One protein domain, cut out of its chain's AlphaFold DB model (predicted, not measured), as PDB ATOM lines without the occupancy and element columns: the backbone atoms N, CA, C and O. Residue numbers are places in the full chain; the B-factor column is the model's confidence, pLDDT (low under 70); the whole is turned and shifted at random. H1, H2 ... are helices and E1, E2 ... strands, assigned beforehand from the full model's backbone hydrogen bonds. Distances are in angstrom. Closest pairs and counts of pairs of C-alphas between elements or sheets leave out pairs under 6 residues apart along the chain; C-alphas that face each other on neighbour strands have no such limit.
ATOM      1  N   GLY A  19      96.389 -18.837  19.769       47.97
ATOM      2  CA  GLY A  19      95.406 -19.358  18.809       47.97
ATOM      3  C   GLY A  19      94.624 -20.552  19.366       47.97
ATOM      4  O   GLY A  19      93.408 -20.597  19.243       47.97
ATOM      5  N   ASP A  20      95.301 -21.447  20.095       52.78
ATOM      6  CA  ASP A  20      94.671 -22.591  20.773       52.78
ATOM      7  C   ASP A  20      93.753 -22.192  21.943       52.78
ATOM      8  O   ASP A  20      92.985 -23.018  22.426       52.78
ATOM      9  N   ARG A  21      93.812 -20.943  22.432       58.72
ATOM     10  CA  ARG A  21      92.933 -20.440  23.506       58.72
ATOM     11  C   ARG A  21      91.735 -19.648  22.995       58.72
ATOM     12  O   ARG A  21      90.856 -19.318  23.799       58.72
ATOM     13  N   GLU A  22      91.677 -19.338  21.702       68.94
ATOM     14  CA  GLU A  22      90.475 -18.752  21.120       68.94
ATOM     15  C   GLU A  22      89.298 -19.716  21.339       68.94
ATOM     16  O   GLU A  22      89.410 -20.931  21.205       68.94
ATOM     17  N   HIS A  23      88.173 -19.171  21.805       82.62
ATOM     18  CA  HIS A  23      86.930 -19.912  22.064       82.62
ATOM     19  C   HIS A  23      86.994 -21.022  23.128       82.62
ATOM     20  O   HIS A  23      86.093 -21.858  23.187       82.62
ATOM     21  N   GLN A  24      87.963 -20.980  24.056       82.62
ATOM     22  CA  GLN A  24      88.054 -21.918  25.191       82.62
ATOM     23  C   GLN A  24      86.749 -22.041  26.010       82.62
ATOM     24  O   GLN A  24      86.494 -23.084  26.611       82.62
ATOM     25  N   PHE A  25      85.884 -21.016  25.992       84.44
ATOM     26  CA  PHE A  25      84.558 -21.053  26.618       84.44
ATOM     27  C   PHE A  25      83.705 -22.249  26.164       84.44
ATOM     28  O   PHE A  25      82.837 -22.685  26.924       84.44
ATOM     29  N   LEU A  26      83.942 -22.777  24.952       87.19
ATOM     30  CA  LEU A  26      83.243 -23.936  24.392       87.19
ATOM     31  C   LEU A  26      83.416 -25.194  25.246       87.19
ATOM     32  O   LEU A  26      82.515 -26.030  25.263       87.19
ATOM     33  N   ARG A  27      84.515 -25.308  26.001       85.31
ATOM     34  CA  ARG A  27      84.771 -26.454  26.887       85.31
ATOM     35  C   ARG A  27      83.715 -26.599  27.988       85.31
ATOM     36  O   ARG A  27      83.422 -27.715  28.407       85.31
ATOM     37  N   ASP A  28      83.129 -25.482  28.418       84.19
ATOM     38  CA  ASP A  28      82.118 -25.442  29.480       84.19
ATOM     39  C   ASP A  28      80.678 -25.355  28.928       84.19
ATOM     40  O   ASP A  28      79.709 -25.291  29.704       84.19
ATOM     41  N   GLN A  29      80.523 -25.335  27.596       84.56
ATOM     42  CA  GLN A  29      79.224 -25.306  26.927       84.56
ATOM     43  C   GLN A  29      78.677 -26.711  26.683       84.56
ATOM     44  O   GLN A  29      79.404 -27.659  26.391       84.56
ATOM     45  N   THR A  30      77.354 -26.814  26.763       85.31
ATOM     46  CA  THR A  30      76.583 -27.957  26.277       85.31
ATOM     47  C   THR A  30      75.611 -27.474  25.212       85.31
ATOM     48  O   THR A  30      75.361 -26.269  25.087       85.31
ATOM     49  N   GLU A  31      75.036 -28.409  24.461       84.38
ATOM     50  CA  GLU A  31      74.017 -28.079  23.469       84.38
ATOM     51  C   GLU A  31      72.821 -27.361  24.117       84.38
ATOM     52  O   GLU A  31      72.331 -26.385  23.555       84.38
ATOM     53  N   GLU A  32      72.420 -27.737  25.340       87.38
ATOM     54  CA  GLU A  32      71.322 -27.050  26.033       87.38
ATOM     55  C   GLU A  32      71.684 -25.615  26.430       87.38
ATOM     56  O   GLU A  32      70.862 -24.712  26.275       87.38
ATOM     57  N   LYS A  33      72.909 -25.371  26.921       88.56
ATOM     58  CA  LYS A  33      73.357 -24.012  27.281       88.56
ATOM     59  C   LYS A  33      73.413 -23.099  26.062       88.56
ATOM     60  O   LYS A  33      73.023 -21.934  26.141       88.56
ATOM     61  N   ILE A  34      73.872 -23.636  24.932       87.62
ATOM     62  CA  ILE A  34      73.881 -22.913  23.662       87.62
ATOM     63  C   ILE A  34      72.448 -22.648  23.200       87.62
ATOM     64  O   ILE A  34      72.142 -21.511  22.856       87.62
ATOM     65  N   ALA A  35      71.554 -23.637  23.275       85.50
ATOM     66  CA  ALA A  35      70.147 -23.493  22.901       85.50
ATOM     67  C   ALA A  35      69.403 -22.435  23.732       85.50
ATOM     68  O   ALA A  35      68.547 -21.719  23.212       85.50
ATOM     69  N   GLN A  36      69.735 -22.314  25.021       87.56
ATOM     70  CA  GLN A  36      69.169 -21.292  25.906       87.56
ATOM     71  C   GLN A  36      69.599 -19.872  25.524       87.56
ATOM     72  O   GLN A  36      68.853 -18.925  25.767       87.56
ATOM     73  N   PHE A  37      70.793 -19.711  24.952       86.62
ATOM     74  CA  PHE A  37      71.328 -18.405  24.579       86.62
ATOM     75  C   PHE A  37      71.042 -18.032  23.118       86.62
ATOM     76  O   PHE A  37      70.587 -16.924  22.843       86.62
ATOM     77  N   ALA A  38      71.312 -18.935  22.177       87.94
ATOM     78  CA  ALA A  38      71.147 -18.736  20.739       87.94
ATOM     79  C   ALA A  38      69.724 -19.103  20.305       87.94
ATOM     80  O   ALA A  38      69.487 -20.047  19.548       87.94
ATOM     81  N   VAL A  39      68.757 -18.352  20.825       89.19
ATOM     82  CA  VAL A  39      67.343 -18.573  20.547       89.19
ATOM     83  C   VAL A  39      67.039 -18.131  19.118       89.19
ATOM     84  O   VAL A  39      67.159 -16.951  18.771       89.19
ATOM     85  N   ARG A  40      66.614 -19.095  18.297       89.75
ATOM     86  CA  ARG A  40      66.253 -18.877  16.891       89.75
ATOM     87  C   ARG A  40      65.224 -17.748  16.753       89.75
ATOM     88  O   ARG A  40      64.218 -17.732  17.466       89.75
ATOM     89  N   GLY A  41      65.486 -16.814  15.845       88.81
ATOM     90  CA  GLY A  41      64.632 -15.660  15.555       88.81
ATOM     91  C   GLY A  41      64.606 -14.575  16.636       88.81
ATOM     92  O   GLY A  41      63.801 -13.655  16.532       88.81
ATOM     93  N   LYS A  42      65.437 -14.673  17.684       90.69
ATOM     94  CA  LYS A  42      65.507 -13.659  18.750       90.69
ATOM     95  C   LYS A  42      66.911 -13.121  18.952       90.69
ATOM     96  O   LYS A  42      67.091 -11.912  19.000       90.69
ATOM     97  N   THR A  43      67.884 -14.015  19.090       91.38
ATOM     98  CA  THR A  43      69.255 -13.614  19.398       91.38
ATOM     99  C   THR A  43      69.906 -13.017  18.159       91.38
ATOM    100  O   THR A  43      69.840 -13.602  17.076       91.38
ATOM    101  N   THR A  44      70.548 -11.864  18.306       93.25
ATOM    102  CA  THR A  44      71.241 -11.195  17.196       93.25
ATOM    103  C   THR A  44      72.718 -11.566  17.158       93.25
ATOM    104  O   THR A  44      73.335 -11.879  18.177       93.25
ATOM    105  N   ARG A  45      73.335 -11.466  15.981       90.75
ATOM    106  CA  ARG A  45      74.778 -11.646  15.796       90.75
ATOM    107  C   ARG A  45      75.595 -10.752  16.722       90.75
ATOM    108  O   ARG A  45      76.593 -11.203  17.273       90.75
ATOM    109  N   ALA A  46      75.158  -9.511  16.928       90.75
ATOM    110  CA  ALA A  46      75.830  -8.574  17.821       90.75
ATOM    111  C   ALA A  46      75.823  -9.065  19.278       90.75
ATOM    112  O   ALA A  46      76.842  -8.961  19.953       90.75
ATOM    113  N   GLU A  47      74.719  -9.642  19.756       91.62
ATOM    114  CA  GLU A  47      74.637 -10.223  21.103       91.62
ATOM    115  C   GLU A  47      75.535 -11.455  21.252       91.62
ATOM    116  O   GLU A  47      76.203 -11.615  22.278       91.62
ATOM    117  N   VAL A  48      75.585 -12.310  20.224       90.06
ATOM    118  CA  VAL A  48      76.477 -13.479  20.203       90.06
ATOM    119  C   VAL A  48      77.939 -13.030  20.244       90.06
ATOM    120  O   VAL A  48      78.696 -13.484  21.104       90.06
ATOM    121  N   GLU A  49      78.329 -12.098  19.372       89.44
ATOM    122  CA  GLU A  49      79.704 -11.599  19.295       89.44
ATOM    123  C   GLU A  49      80.108 -10.785  20.533       89.44
ATOM    124  O   GLU A  49      81.257 -10.866  20.968       89.44
ATOM    125  N   ALA A  50      79.180 -10.054  21.156       89.00
ATOM    126  CA  ALA A  50      79.436  -9.341  22.407       89.00
ATOM    127  C   ALA A  50      79.728 -10.298  23.569       89.00
ATOM    128  O   ALA A  50      80.519  -9.973  24.455       89.00
ATOM    129  N   ARG A  51      79.101 -11.481  23.573       86.81
ATOM    130  CA  ARG A  51      79.275 -12.470  24.642       86.81
ATOM    131  C   ARG A  51      80.483 -13.375  24.436       86.81
ATOM    132  O   ARG A  51      81.194 -13.667  25.394       86.81
ATOM    133  N   PHE A  52      80.680 -13.857  23.214       85.81
ATOM    134  CA  PHE A  52      81.647 -14.918  22.911       85.81
ATOM    135  C   PHE A  52      82.831 -14.449  22.067       85.81
ATOM    136  O   PHE A  52      83.743 -15.228  21.786       85.81
ATOM    137  N   GLY A  53      82.842 -13.174  21.682       85.94
ATOM    138  CA  GLY A  53      83.805 -12.630  20.741       85.94
ATOM    139  C   GLY A  53      83.464 -12.998  19.300       85.94
ATOM    140  O   GLY A  53      82.414 -13.567  18.990       85.94
ATOM    141  N   ARG A  54      84.375 -12.660  18.390       85.25
ATOM    142  CA  ARG A  54      84.189 -12.934  16.964       85.25
ATOM    143  C   ARG A  54      84.386 -14.413  16.650       85.25
ATOM    144  O   ARG A  54      85.218 -15.087  17.257       85.25
ATOM    145  N   GLN A  55      83.626 -14.879  15.666       83.31
ATOM    146  CA  GLN A  55      83.824 -16.180  15.037       83.31
ATOM    147  C   GLN A  55      85.175 -16.243  14.320       83.31
ATOM    148  O   GLN A  55      85.768 -15.213  13.978       83.31
ATOM    149  N   ASN A  56      85.632 -17.465  14.050       81.44
ATOM    150  CA  ASN A  56      86.761 -17.682  13.160       81.44
ATOM    151  C   ASN A  56      86.421 -17.216  11.719       81.44
ATOM    152  O   ASN A  56      85.246 -17.033  11.379       81.44
ATOM    153  N   PRO A  57      87.419 -17.052  10.832       76.25
ATOM    154  CA  PRO A  57      87.187 -16.665   9.435       76.25
ATOM    155  C   PRO A  57      86.291 -17.628   8.635       76.25
ATOM    156  O   PRO A  57      85.800 -17.260   7.572       76.25
ATOM    157  N   PHE A  58      86.081 -18.847   9.135       76.94
ATOM    158  CA  PHE A  58      85.235 -19.876   8.532       76.94
ATOM    159  C   PHE A  58      83.776 -19.824   9.025       76.94
ATOM    160  O   PHE A  58      82.964 -20.634   8.586       76.94
ATOM    161  N   GLY A  59      83.426 -18.873   9.902       81.94
ATOM    162  CA  GLY A  59      82.057 -18.650  10.381       81.94
ATOM    163  C   GLY A  59      81.635 -19.503  11.582       81.94
ATOM    164  O   GLY A  59      80.451 -19.550  11.912       81.94
ATOM    165  N   CYS A  60      82.576 -20.164  12.262       89.12
ATOM    166  CA  CYS A  60      82.294 -20.978  13.445       89.12
ATOM    167  C   CYS A  60      83.167 -20.572  14.639       89.12
ATOM    168  O   CYS A  60      84.223 -19.956  14.507       89.12
ATOM    169  N   TYR A  61      82.722 -20.922  15.835       89.19
ATOM    170  CA  TYR A  61      83.563 -20.965  17.022       89.19
ATOM    171  C   TYR A  61      84.177 -22.359  17.099       89.19
ATOM    172  O   TYR A  61      83.446 -23.344  16.992       89.19
ATOM    173  N   ALA A  62      85.493 -22.465  17.256       88.69
ATOM    174  CA  ALA A  62      86.179 -23.751  17.254       88.69
ATOM    175  C   ALA A  62      87.226 -23.791  18.361       88.69
ATOM    176  O   ALA A  62      88.029 -22.875  18.490       88.69
ATOM    177  N   TYR A  63      87.216 -24.867  19.141       86.00
ATOM    178  CA  TYR A  63      88.192 -25.109  20.193       86.00
ATOM    179  C   TYR A  63      88.719 -26.540  20.096       86.00
ATOM    180  O   TYR A  63      87.966 -27.485  19.825       86.00
ATOM    181  N   HIS A  64      90.020 -26.700  20.312       81.81
ATOM    182  CA  HIS A  64      90.708 -27.982  20.243       81.81
ATOM    183  C   HIS A  64      91.516 -28.191  21.522       81.81
ATOM    184  O   HIS A  64      92.246 -27.309  21.961       81.81
ATOM    185  N   GLU A  65      91.406 -29.376  22.112       77.81
ATOM    186  CA  GLU A  65      92.203 -29.771  23.269       77.81
ATOM    187  C   GLU A  65      92.877 -31.106  22.970       77.81
ATOM    188  O   GLU A  65      92.236 -32.070  22.550       77.81
ATOM    189  N   VAL A  66      94.187 -31.170  23.192       71.12
ATOM    190  CA  VAL A  66      94.956 -32.408  23.077       71.12
ATOM    191  C   VAL A  66      95.481 -32.757  24.458       71.12
ATOM    192  O   VAL A  66      96.319 -32.049  25.014       71.12
ATOM    193  N   SER A  67      95.014 -33.872  25.012       66.06
ATOM    194  CA  SER A  67      95.662 -34.460  26.182       66.06
ATOM    195  C   SER A  67      96.968 -35.123  25.740       66.06
ATOM    196  O   SER A  67      96.996 -36.008  24.879       66.06
ATOM    197  N   LEU A  68      98.075 -34.640  26.305       58.00
ATOM    198  CA  LEU A  68      99.392 -35.233  26.107       58.00
ATOM    199  C   LEU A  68      99.408 -36.673  26.652       58.00
ATOM    200  O   LEU A  68      98.679 -36.976  27.599       58.00
ATOM    201  N   PRO A  69     100.231 -37.565  26.072       55.72
ATOM    202  CA  PRO A  69     100.256 -38.969  26.452       55.72
ATOM    203  C   PRO A  69     100.594 -39.138  27.937       55.72
ATOM    204  O   PRO A  69     101.666 -38.740  28.393       55.72
ATOM    205  N   LEU A  70      99.684 -39.761  28.689       51.38
ATOM    206  CA  LEU A  70      99.961 -40.222  30.049       51.38
ATOM    207  C   LEU A  70     100.903 -41.429  29.972       51.38
ATOM    208  O   LEU A  70     100.501 -42.510  29.545       51.38
ATOM    209  N   TYR A  71     102.156 -41.253  30.394       50.69
ATOM    210  CA  TYR A  71     103.111 -42.353  30.533       50.69
ATOM    211  C   TYR A  71     102.760 -43.182  31.770       50.69
ATOM    212  O   TYR A  71     103.182 -42.865  32.881       50.69
ATOM    213  N   ASN A  72     102.000 -44.261  31.590       44.94
ATOM    214  CA  ASN A  72     101.884 -45.283  32.627       44.94
ATOM    215  C   ASN A  72     103.067 -46.247  32.504       44.94
ATOM    216  O   ASN A  72     103.066 -47.150  31.669       44.94
ATOM    217  N   PHE A  73     104.083 -46.046  33.344       45.41
ATOM    218  CA  PHE A  73     105.160 -47.012  33.553       45.41
ATOM    219  C   PHE A  73     104.623 -48.185  34.384       45.41
ATOM    220  O   PHE A  73     104.837 -48.264  35.591       45.41
ATOM    221  N   LEU A  74     103.865 -49.083  33.752       48.38
ATOM    222  CA  LEU A  74     103.559 -50.377  34.358       48.38
ATOM    223  C   LEU A  74     104.799 -51.290  34.258       48.38
ATOM    224  O   LEU A  74     105.524 -51.223  33.265       48.38
ATOM    225  N   PRO A  75     105.049 -52.164  35.253       44.91
ATOM    226  CA  PRO A  75     106.244 -53.020  35.317       44.91
ATOM    227  C   PRO A  75     106.321 -54.072  34.195       44.91
ATOM    228  O   PRO A  75     107.360 -54.686  33.971       44.91
ATOM    229  N   THR A  76     105.235 -54.274  33.457       45.47
ATOM    230  CA  THR A  76     105.223 -54.980  32.176       45.47
ATOM    231  C   THR A  76     105.535 -53.966  31.080       45.47
ATOM    232  O   THR A  76     104.686 -53.118  30.842       45.47
ATOM    233  N   ASN A  77     106.714 -54.060  30.452       46.38
ATOM    234  CA  ASN A  77     107.360 -53.208  29.422       46.38
ATOM    235  C   ASN A  77     106.510 -52.661  28.233       46.38
ATOM    236  O   ASN A  77     106.994 -52.577  27.106       46.38
ATOM    237  N   PHE A  78     105.257 -52.265  28.435       49.75
ATOM    238  CA  PHE A  78     104.343 -51.739  27.433       49.75
ATOM    239  C   PHE A  78     104.144 -50.246  27.690       49.75
ATOM    240  O   PHE A  78     103.397 -49.843  28.579       49.75
ATOM    241  N   ILE A  79     104.816 -49.412  26.896       52.53
ATOM    242  CA  ILE A  79     104.544 -47.973  26.867       52.53
ATOM    243  C   ILE A  79     103.223 -47.782  26.116       52.53
ATOM    244  O   ILE A  79     103.171 -47.879  24.887       52.53
ATOM    245  N   TYR A  80     102.144 -47.546  26.859       51.72
ATOM    246  CA  TYR A  80     100.857 -47.152  26.293       51.72
ATOM    247  C   TYR A  80     100.815 -45.633  26.173       51.72
ATOM    248  O   TYR A  80     100.736 -44.932  27.179       51.72
ATOM    249  N   MET A  81     100.845 -45.122  24.945       57.91
ATOM    250  CA  MET A  81     100.548 -43.717  24.690       57.91
ATOM    251  C   MET A  81      99.047 -43.599  24.450       57.91
ATOM    252  O   MET A  81      98.565 -43.904  23.360       57.91
ATOM    253  N   LYS A  82      98.301 -43.191  25.479       60.69
ATOM    254  CA  LYS A  82      96.916 -42.744  25.304       60.69
ATOM    255  C   LYS A  82      96.934 -41.241  25.122       60.69
ATOM    256  O   LYS A  82      97.246 -40.526  26.072       60.69
ATOM    257  N   SER A  83      96.619 -40.780  23.921       65.75
ATOM    258  CA  SER A  83      96.305 -39.370  23.697       65.75
ATOM    259  C   SER A  83      94.844 -39.248  23.301       65.75
ATOM    260  O   SER A  83      94.313 -40.075  22.561       65.75
ATOM    261  N   GLU A  84      94.183 -38.233  23.831       74.12
ATOM    262  CA  GLU A  84      92.802 -37.911  23.503       74.12
ATOM    263  C   GLU A  84      92.770 -36.508  22.920       74.12
ATOM    264  O   GLU A  84      93.258 -35.560  23.543       74.12
ATOM    265  N   ARG A  85      92.214 -36.397  21.716       79.62
ATOM    266  CA  ARG A  85      91.951 -35.135  21.037       79.62
ATOM    267  C   ARG A  85      90.466 -34.846  21.149       79.62
ATOM    268  O   ARG A  85      89.640 -35.644  20.712       79.62
ATOM    269  N   ARG A  86      90.132 -33.710  21.740       83.94
ATOM    270  CA  ARG A  86      88.766 -33.206  21.831       83.94
ATOM    271  C   ARG A  86      88.631 -31.993  20.937       83.94
ATOM    272  O   ARG A  86      89.514 -31.139  20.896       83.94
ATOM    273  N   HIS A  87      87.526 -31.930  20.220       88.25
ATOM    274  CA  HIS A  87      87.209 -30.820  19.349       88.25
ATOM    275  C   HIS A  87      85.769 -30.388  19.580       88.25
ATOM    276  O   HIS A  87      84.847 -31.194  19.445       88.25
ATOM    277  N   TRP A  88      85.597 -29.115  19.915       91.19
ATOM    278  CA  TRP A  88      84.308 -28.452  19.996       91.19
ATOM    279  C   TRP A  88      84.177 -27.482  18.836       91.19
ATOM    280  O   TRP A  88      85.092 -26.707  18.558       91.19
ATOM    281  N   GLU A  89      83.023 -27.503  18.189       91.69
ATOM    282  CA  GLU A  89      82.687 -26.609  17.093       91.69
ATOM    283  C   GLU A  89      81.255 -26.114  17.279       91.69
ATOM    284  O   GLU A  89      80.334 -26.899  17.506       91.69
ATOM    285  N   TRP A  90      81.065 -24.803  17.184       92.75
ATOM    286  CA  TRP A  90      79.759 -24.171  17.220       92.75
ATOM    287  C   TRP A  90      79.611 -23.201  16.053       92.75
ATOM    288  O   TRP A  90      80.222 -22.134  16.030       92.75
ATOM    289  N   CYS A  91      78.780 -23.565  15.086       92.12
ATOM    290  CA  CYS A  91      78.470 -22.736  13.929       92.12
ATOM    291  C   CYS A  91      77.090 -22.108  14.113       92.12
ATOM    292  O   CYS A  91      76.143 -22.798  14.499       92.12
ATOM    293  N   VAL A  92      76.977 -20.811  13.839       91.50
ATOM    294  CA  VAL A  92      75.717 -20.069  13.947       91.50
ATOM    295  C   VAL A  92      75.373 -19.516  12.577       91.50
ATOM    296  O   VAL A  92      76.133 -18.724  12.021       91.50
ATOM    297  N   ASP A  93      74.221 -19.926  12.063       92.25
ATOM    298  CA  ASP A  93      73.662 -19.410  10.826       92.25
ATOM    299  C   ASP A  93      72.810 -18.190  11.149       92.25
ATOM    300  O   ASP A  93      71.817 -18.289  11.875       92.25
ATOM    301  N   TYR A  94      73.164 -17.053  10.566       91.38
ATOM    302  CA  TYR A  94      72.369 -15.836  10.657       91.38
ATOM    303  C   TYR A  94      71.509 -15.654   9.404       91.38
ATOM    304  O   TYR A  94      71.884 -16.084   8.310       91.38
ATOM    305  N   ASP A  95      70.348 -15.029   9.557       91.25
ATOM    306  CA  ASP A  95      69.556 -14.546   8.431       91.25
ATOM    307  C   ASP A  95      70.110 -13.223   7.862       91.25
ATOM    308  O   ASP A  95      71.153 -12.719   8.287       91.25
ATOM    309  N   GLY A  96      69.418 -12.662   6.864       87.31
ATOM    310  CA  GLY A  96      69.819 -11.409   6.218       87.31
ATOM    311  C   GLY A  96      69.787 -10.182   7.136       87.31
ATOM    312  O   GLY A  96      70.432  -9.185   6.820       87.31
ATOM    313  N   GLU A  97      69.089 -10.256   8.270       88.75
ATOM    314  CA  GLU A  97      69.018  -9.196   9.282       88.75
ATOM    315  C   GLU A  97      70.059  -9.397  10.397       88.75
ATOM    316  O   GLU A  97      70.220  -8.549  11.275       88.75
ATOM    317  N   GLY A  98      70.821 -10.495  10.346       88.69
ATOM    318  CA  GLY A  98      71.824 -10.829  11.348       88.69
ATOM    319  C   GLY A  98      71.234 -11.485  12.595       88.69
ATOM    320  O   GLY A  98      71.880 -11.469  13.642       88.69
ATOM    321  N   VAL A  99      70.033 -12.057  12.517       93.81
ATOM    322  CA  VAL A  99      69.393 -12.802  13.610       93.81
ATOM    323  C   VAL A  99      69.706 -14.288  13.466       93.81
ATOM    324  O   VAL A  99      69.838 -14.801  12.357       93.81
ATOM    325  N   VAL A 100      69.869 -14.999  14.585       92.19
ATOM    326  CA  VAL A 100      70.124 -16.446  14.584       92.19
ATOM    327  C   VAL A 100      68.968 -17.169  13.892       92.19
ATOM    328  O   VAL A 100      67.858 -17.240  14.419       92.19
ATOM    329  N   ARG A 101      69.242 -17.750  12.726       93.38
ATOM    330  CA  ARG A 101      68.318 -18.604  11.975       93.38
ATOM    331  C   ARG A 101      68.401 -20.039  12.471       93.38
ATOM    332  O   ARG A 101      67.382 -20.669  12.746       93.38
ATOM    333  N   ASP A 102      69.623 -20.544  12.584       91.88
ATOM    334  CA  ASP A 102      69.909 -21.884  13.075       91.88
ATOM    335  C   ASP A 102      71.308 -21.940  13.700       91.88
ATOM    336  O   ASP A 102      72.092 -20.995  13.600       91.88
ATOM    337  N   TYR A 103      71.634 -23.042  14.361       91.19
ATOM    338  CA  TYR A 103      72.979 -23.297  14.849       91.19
ATOM    339  C   TYR A 103      73.272 -24.795  14.883       91.19
ATOM    340  O   TYR A 103      72.379 -25.634  14.982       91.19
ATOM    341  N   ARG A 104      74.559 -25.127  14.844       91.56
ATOM    342  CA  ARG A 104      75.059 -26.493  14.978       91.56
ATOM    343  C   ARG A 104      76.155 -26.522  16.021       91.56
ATOM    344  O   ARG A 104      77.156 -25.829  15.870       91.56
ATOM    345  N   PHE A 105      75.972 -27.346  17.045       91.81
ATOM    346  CA  PHE A 105      77.006 -27.639  18.026       91.81
ATOM    347  C   PHE A 105      77.521 -29.060  17.823       91.81
ATOM    348  O   PHE A 105      76.741 -29.997  17.672       91.81
ATOM    349  N   THR A 106      78.839 -29.217  17.812       90.38
ATOM    350  CA  THR A 106      79.505 -30.497  17.607       90.38
ATOM    351  C   THR A 106      80.600 -30.661  18.650       90.38
ATOM    352  O   THR A 106      81.439 -29.781  18.817       90.38
ATOM    353  N   HIS A 107      80.631 -31.813  19.317       90.31
ATOM    354  CA  HIS A 107      81.731 -32.218  20.187       90.31
ATOM    355  C   HIS A 107      82.238 -33.594  19.747       90.31
ATOM    356  O   HIS A 107      81.516 -34.589  19.828       90.31
ATOM    357  N   LYS A 108      83.473 -33.645  19.240       88.50
ATOM    358  CA  LYS A 108      84.143 -34.870  18.781       88.50
ATOM    359  C   LYS A 108      85.275 -35.222  19.732       88.50
ATOM    360  O   LYS A 108      86.085 -34.367  20.079       88.50
ATOM    361  N   VAL A 109      85.348 -36.495  20.110       85.56
ATOM    362  CA  VAL A 109      86.429 -37.047  20.931       85.56
ATOM    363  C   VAL A 109      87.096 -38.171  20.154       85.56
ATOM    364  O   VAL A 109      86.484 -39.206  19.897       85.56
ATOM    365  N   GLU A 110      88.356 -37.970  19.793       81.31
ATOM    366  CA  GLU A 110      89.197 -38.966  19.141       81.31
ATOM    367  C   GLU A 110      90.225 -39.489  20.141       81.31
ATOM    368  O   GLU A 110      91.005 -38.730  20.717       81.31
ATOM    369  N   LYS A 111      90.230 -40.805  20.351       78.12
ATOM    370  CA  LYS A 111      91.204 -41.482  21.209       78.12
ATOM    371  C   LYS A 111      92.216 -42.182  20.320       78.12
ATOM    372  O   LYS A 111      91.840 -43.072  19.561       78.12
ATOM    373  N   ASP A 112      93.482 -41.792  20.424       65.81
ATOM    374  CA  ASP A 112      94.577 -42.511  19.781       65.81
ATOM    375  C   ASP A 112      95.243 -43.411  20.828       65.81
ATOM    376  O   ASP A 112      95.936 -42.940  21.739       65.81
ATOM    377  N   GLU A 113      94.983 -44.715  20.722       63.53
ATOM    378  CA  GLU A 113      95.671 -45.758  21.480       63.53
ATOM    379  C   GLU A 113      96.770 -46.361  20.602       63.53
ATOM    380  O   GLU A 113      96.630 -47.455  20.044       63.53
ATOM    381  N   ARG A 114      97.899 -45.656  20.474       54.94
ATOM    382  CA  ARG A 114      99.082 -46.254  19.848       54.94
ATOM    383  C   ARG A 114      99.849 -47.060  20.878       54.94
ATOM    384  O   ARG A 114     100.503 -46.527  21.773       54.94
ATOM    385  N   SER A 115      99.811 -48.378  20.711       50.50
ATOM    386  CA  SER A 115     100.860 -49.236  21.248       50.50
ATOM    387  C   SER A 115     102.085 -49.083  20.349       50.50
ATOM    388  O   SER A 115     102.102 -49.601  19.232       50.50
ATOM    389  N   VAL A 116     103.118 -48.398  20.844       51.44
ATOM    390  CA  VAL A 116     104.412 -48.237  20.149       51.44
ATOM    391  C   VAL A 116     104.989 -49.602  19.733       51.44
ATOM    392  O   VAL A 116     105.631 -49.724  18.694       51.44
ATOM    393  N   ILE A 117     104.682 -50.660  20.491       50.94
ATOM    394  CA  ILE A 117     105.112 -52.031  20.201       50.94
ATOM    395  C   ILE A 117     104.376 -52.616  18.992       50.94
ATOM    396  O   ILE A 117     105.009 -53.286  18.183       50.94
ATOM    397  N   ARG A 118     103.072 -52.365  18.810       49.56
ATOM    398  CA  ARG A 118     102.333 -52.909  17.654       49.56
ATOM    399  C   ARG A 118     102.843 -52.324  16.339       49.56
ATOM    400  O   ARG A 118     103.015 -53.066  15.373       49.56
ATOM    401  N   ASP A 119     103.127 -51.026  16.325       53.16
ATOM    402  CA  ASP A 119     103.667 -50.351  15.145       53.16
ATOM    403  C   ASP A 119     105.118 -50.782  14.881       53.16
ATOM    404  O   ASP A 119     105.459 -51.095  13.738       53.16
ATOM    405  N   ALA A 120     105.946 -50.930  15.923       54.16
ATOM    406  CA  ALA A 120     107.302 -51.468  15.790       54.16
ATOM    407  C   ALA A 120     107.311 -52.926  15.295       54.16
ATOM    408  O   ALA A 120     108.063 -53.256  14.382       54.16
ATOM    409  N   VAL A 121     106.439 -53.794  15.818       56.09
ATOM    410  CA  VAL A 121     106.287 -55.183  15.343       56.09
ATOM    411  C   VAL A 121     105.780 -55.213  13.901       56.09
ATOM    412  O   VAL A 121     106.246 -56.030  13.111       56.09
ATOM    413  N   GLY A 122     104.871 -54.311  13.521       56.12
ATOM    414  CA  GLY A 122     104.411 -54.163  12.140       56.12
ATOM    415  C   GLY A 122     105.539 -53.776  11.181       56.12
ATOM    416  O   GLY A 122     105.666 -54.379  10.114       56.12
ATOM    417  N   VAL A 123     106.394 -52.827  11.575       58.94
ATOM    418  CA  VAL A 123     107.585 -52.426  10.808       58.94
ATOM    419  C   VAL A 123     108.597 -53.567  10.737       58.94
ATOM    420  O   VAL A 123     108.999 -53.926   9.636       58.94
ATOM    421  N   ILE A 124     108.933 -54.208  11.862       55.41
ATOM    422  CA  ILE A 124     109.867 -55.346  11.900       55.41
ATOM    423  C   ILE A 124     109.356 -56.497  11.030       55.41
ATOM    424  O   ILE A 124     110.125 -57.080  10.279       55.41
ATOM    425  N   ARG A 125     108.055 -56.807  11.059       54.03
ATOM    426  CA  ARG A 125     107.468 -57.871  10.229       54.03
ATOM    427  C   ARG A 125     107.468 -57.515   8.741       54.03
ATOM    428  O   ARG A 125     107.651 -58.396   7.906       54.03
ATOM    429  N   LYS A 126     107.281 -56.237   8.400       57.47
ATOM    430  CA  LYS A 126     107.315 -55.733   7.018       57.47
ATOM    431  C   LYS A 126     108.746 -55.672   6.465       57.47
ATOM    432  O   LYS A 126     108.949 -55.972   5.293       57.47
ATOM    433  N   GLU A 127     109.719 -55.332   7.303       58.81
ATOM    434  CA  GLU A 127     111.158 -55.375   7.009       58.81
ATOM    435  C   GLU A 127     111.656 -56.828   6.887       58.81
ATOM    436  O   GLU A 127     112.283 -57.188   5.894       58.81
ATOM    437  N   ALA A 128     111.279 -57.707   7.822       55.34
ATOM    438  CA  ALA A 128     111.609 -59.134   7.783       55.34
ATOM    439  C   ALA A 128     110.964 -59.852   6.585       55.34
ATOM    440  O   ALA A 128     111.597 -60.691   5.947       55.34
ATOM    441  N   GLY A 129     109.731 -59.484   6.218       55.22
ATOM    442  CA  GLY A 129     109.066 -59.994   5.015       55.22
ATOM    443  C   GLY A 129     109.750 -59.572   3.711       55.22
ATOM    444  O   GLY A 129     109.746 -60.337   2.753       55.22
ATOM    445  N   LYS A 130     110.393 -58.395   3.673       54.56
ATOM    446  CA  LYS A 130     111.231 -57.972   2.537       54.56
ATOM    447  C   LYS A 130     112.561 -58.728   2.499       54.56
ATOM    448  O   LYS A 130     112.984 -59.140   1.421       54.56
ATOM    449  N   SER A 131     113.180 -58.965   3.657       52.00
ATOM    450  CA  SER A 131     114.434 -59.728   3.773       52.00
ATOM    451  C   SER A 131     114.312 -61.179   3.291       52.00
ATOM    452  O   SER A 131     115.290 -61.724   2.796       52.00
TER     453      SER A 131
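What this domain is: This is residues 19 to 131 of the 137 residues of an uncharacterized protein of Neisseria lactamica ATCC 23970 (UniProt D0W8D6). What shape is this? It is a long, narrow, twisted ribbon of E1, E2 and E3, with short helices H1 and H2 over one face and H3 grazing one end. At the other end, residues 118 to 131 of H4 stick out. What makes it up? The printed part has 113 residues, mixed in class, in the order H1, H2, H3, E1, E2, E3, H4; the sheet E1-E2-E3 is an antiparallel meander, each strand the neighbour of the one before. It is extended, with radius of gyration of the C-alphas 21.3 A and spans of 68 by 33 by 24 A.

How they stand to each other: How do the strands pair? Inner strand E2, residues 80 to 94, forms hairpins with edge strands E1, residues 60 to 67, and E3, residues 100 to 115. N 63 and O 88 are 2.9 A apart, and N 87 and O 108 2.8 A, within hydrogen-bond range. What is on the sheet? H1, residues 24 to 28, is only just over E2, with 3 of its C-alphas, at a height over the sheet of 8.0 A; their closest C-alphas are Leu 26 and Trp 88, 6.4 A. On the same face H2, residues 31 to 37, is over E3, closest at C-alphas Glu 31 and Phe 105, 6.2 A. H3, residues 45 to 52, only grazes the sheet. And the rest? H4, residues 116 to 131, is apart from H1, H2 and H3. Every O i to N i+4 pair is within range in H2, H3 and H4, but 0 of 1 in H1, where 2 of 2 O i to N i+3 pairs are.

Where its parts are: Where are the ends? H1 begins at C-alpha 24 (88.054, -21.918, 25.191); H4 ends at C-alpha 131 (114.434, -59.728, 3.773). How long are the elements? E3 spans 45.4 A, E2 45.1 A, E1 22.9 A and H4 22.4 A.

The domain as a whole: How large? C-alphas of Lys 42 and Ser 131 are farthest apart, 68.9 A. Any cut or long link? The printed part has no cut; the link E1 to E2 is long, 12 residues. Where is pLDDT under 70? Residues 19 to 22, 67 to 83 and 112 to 131.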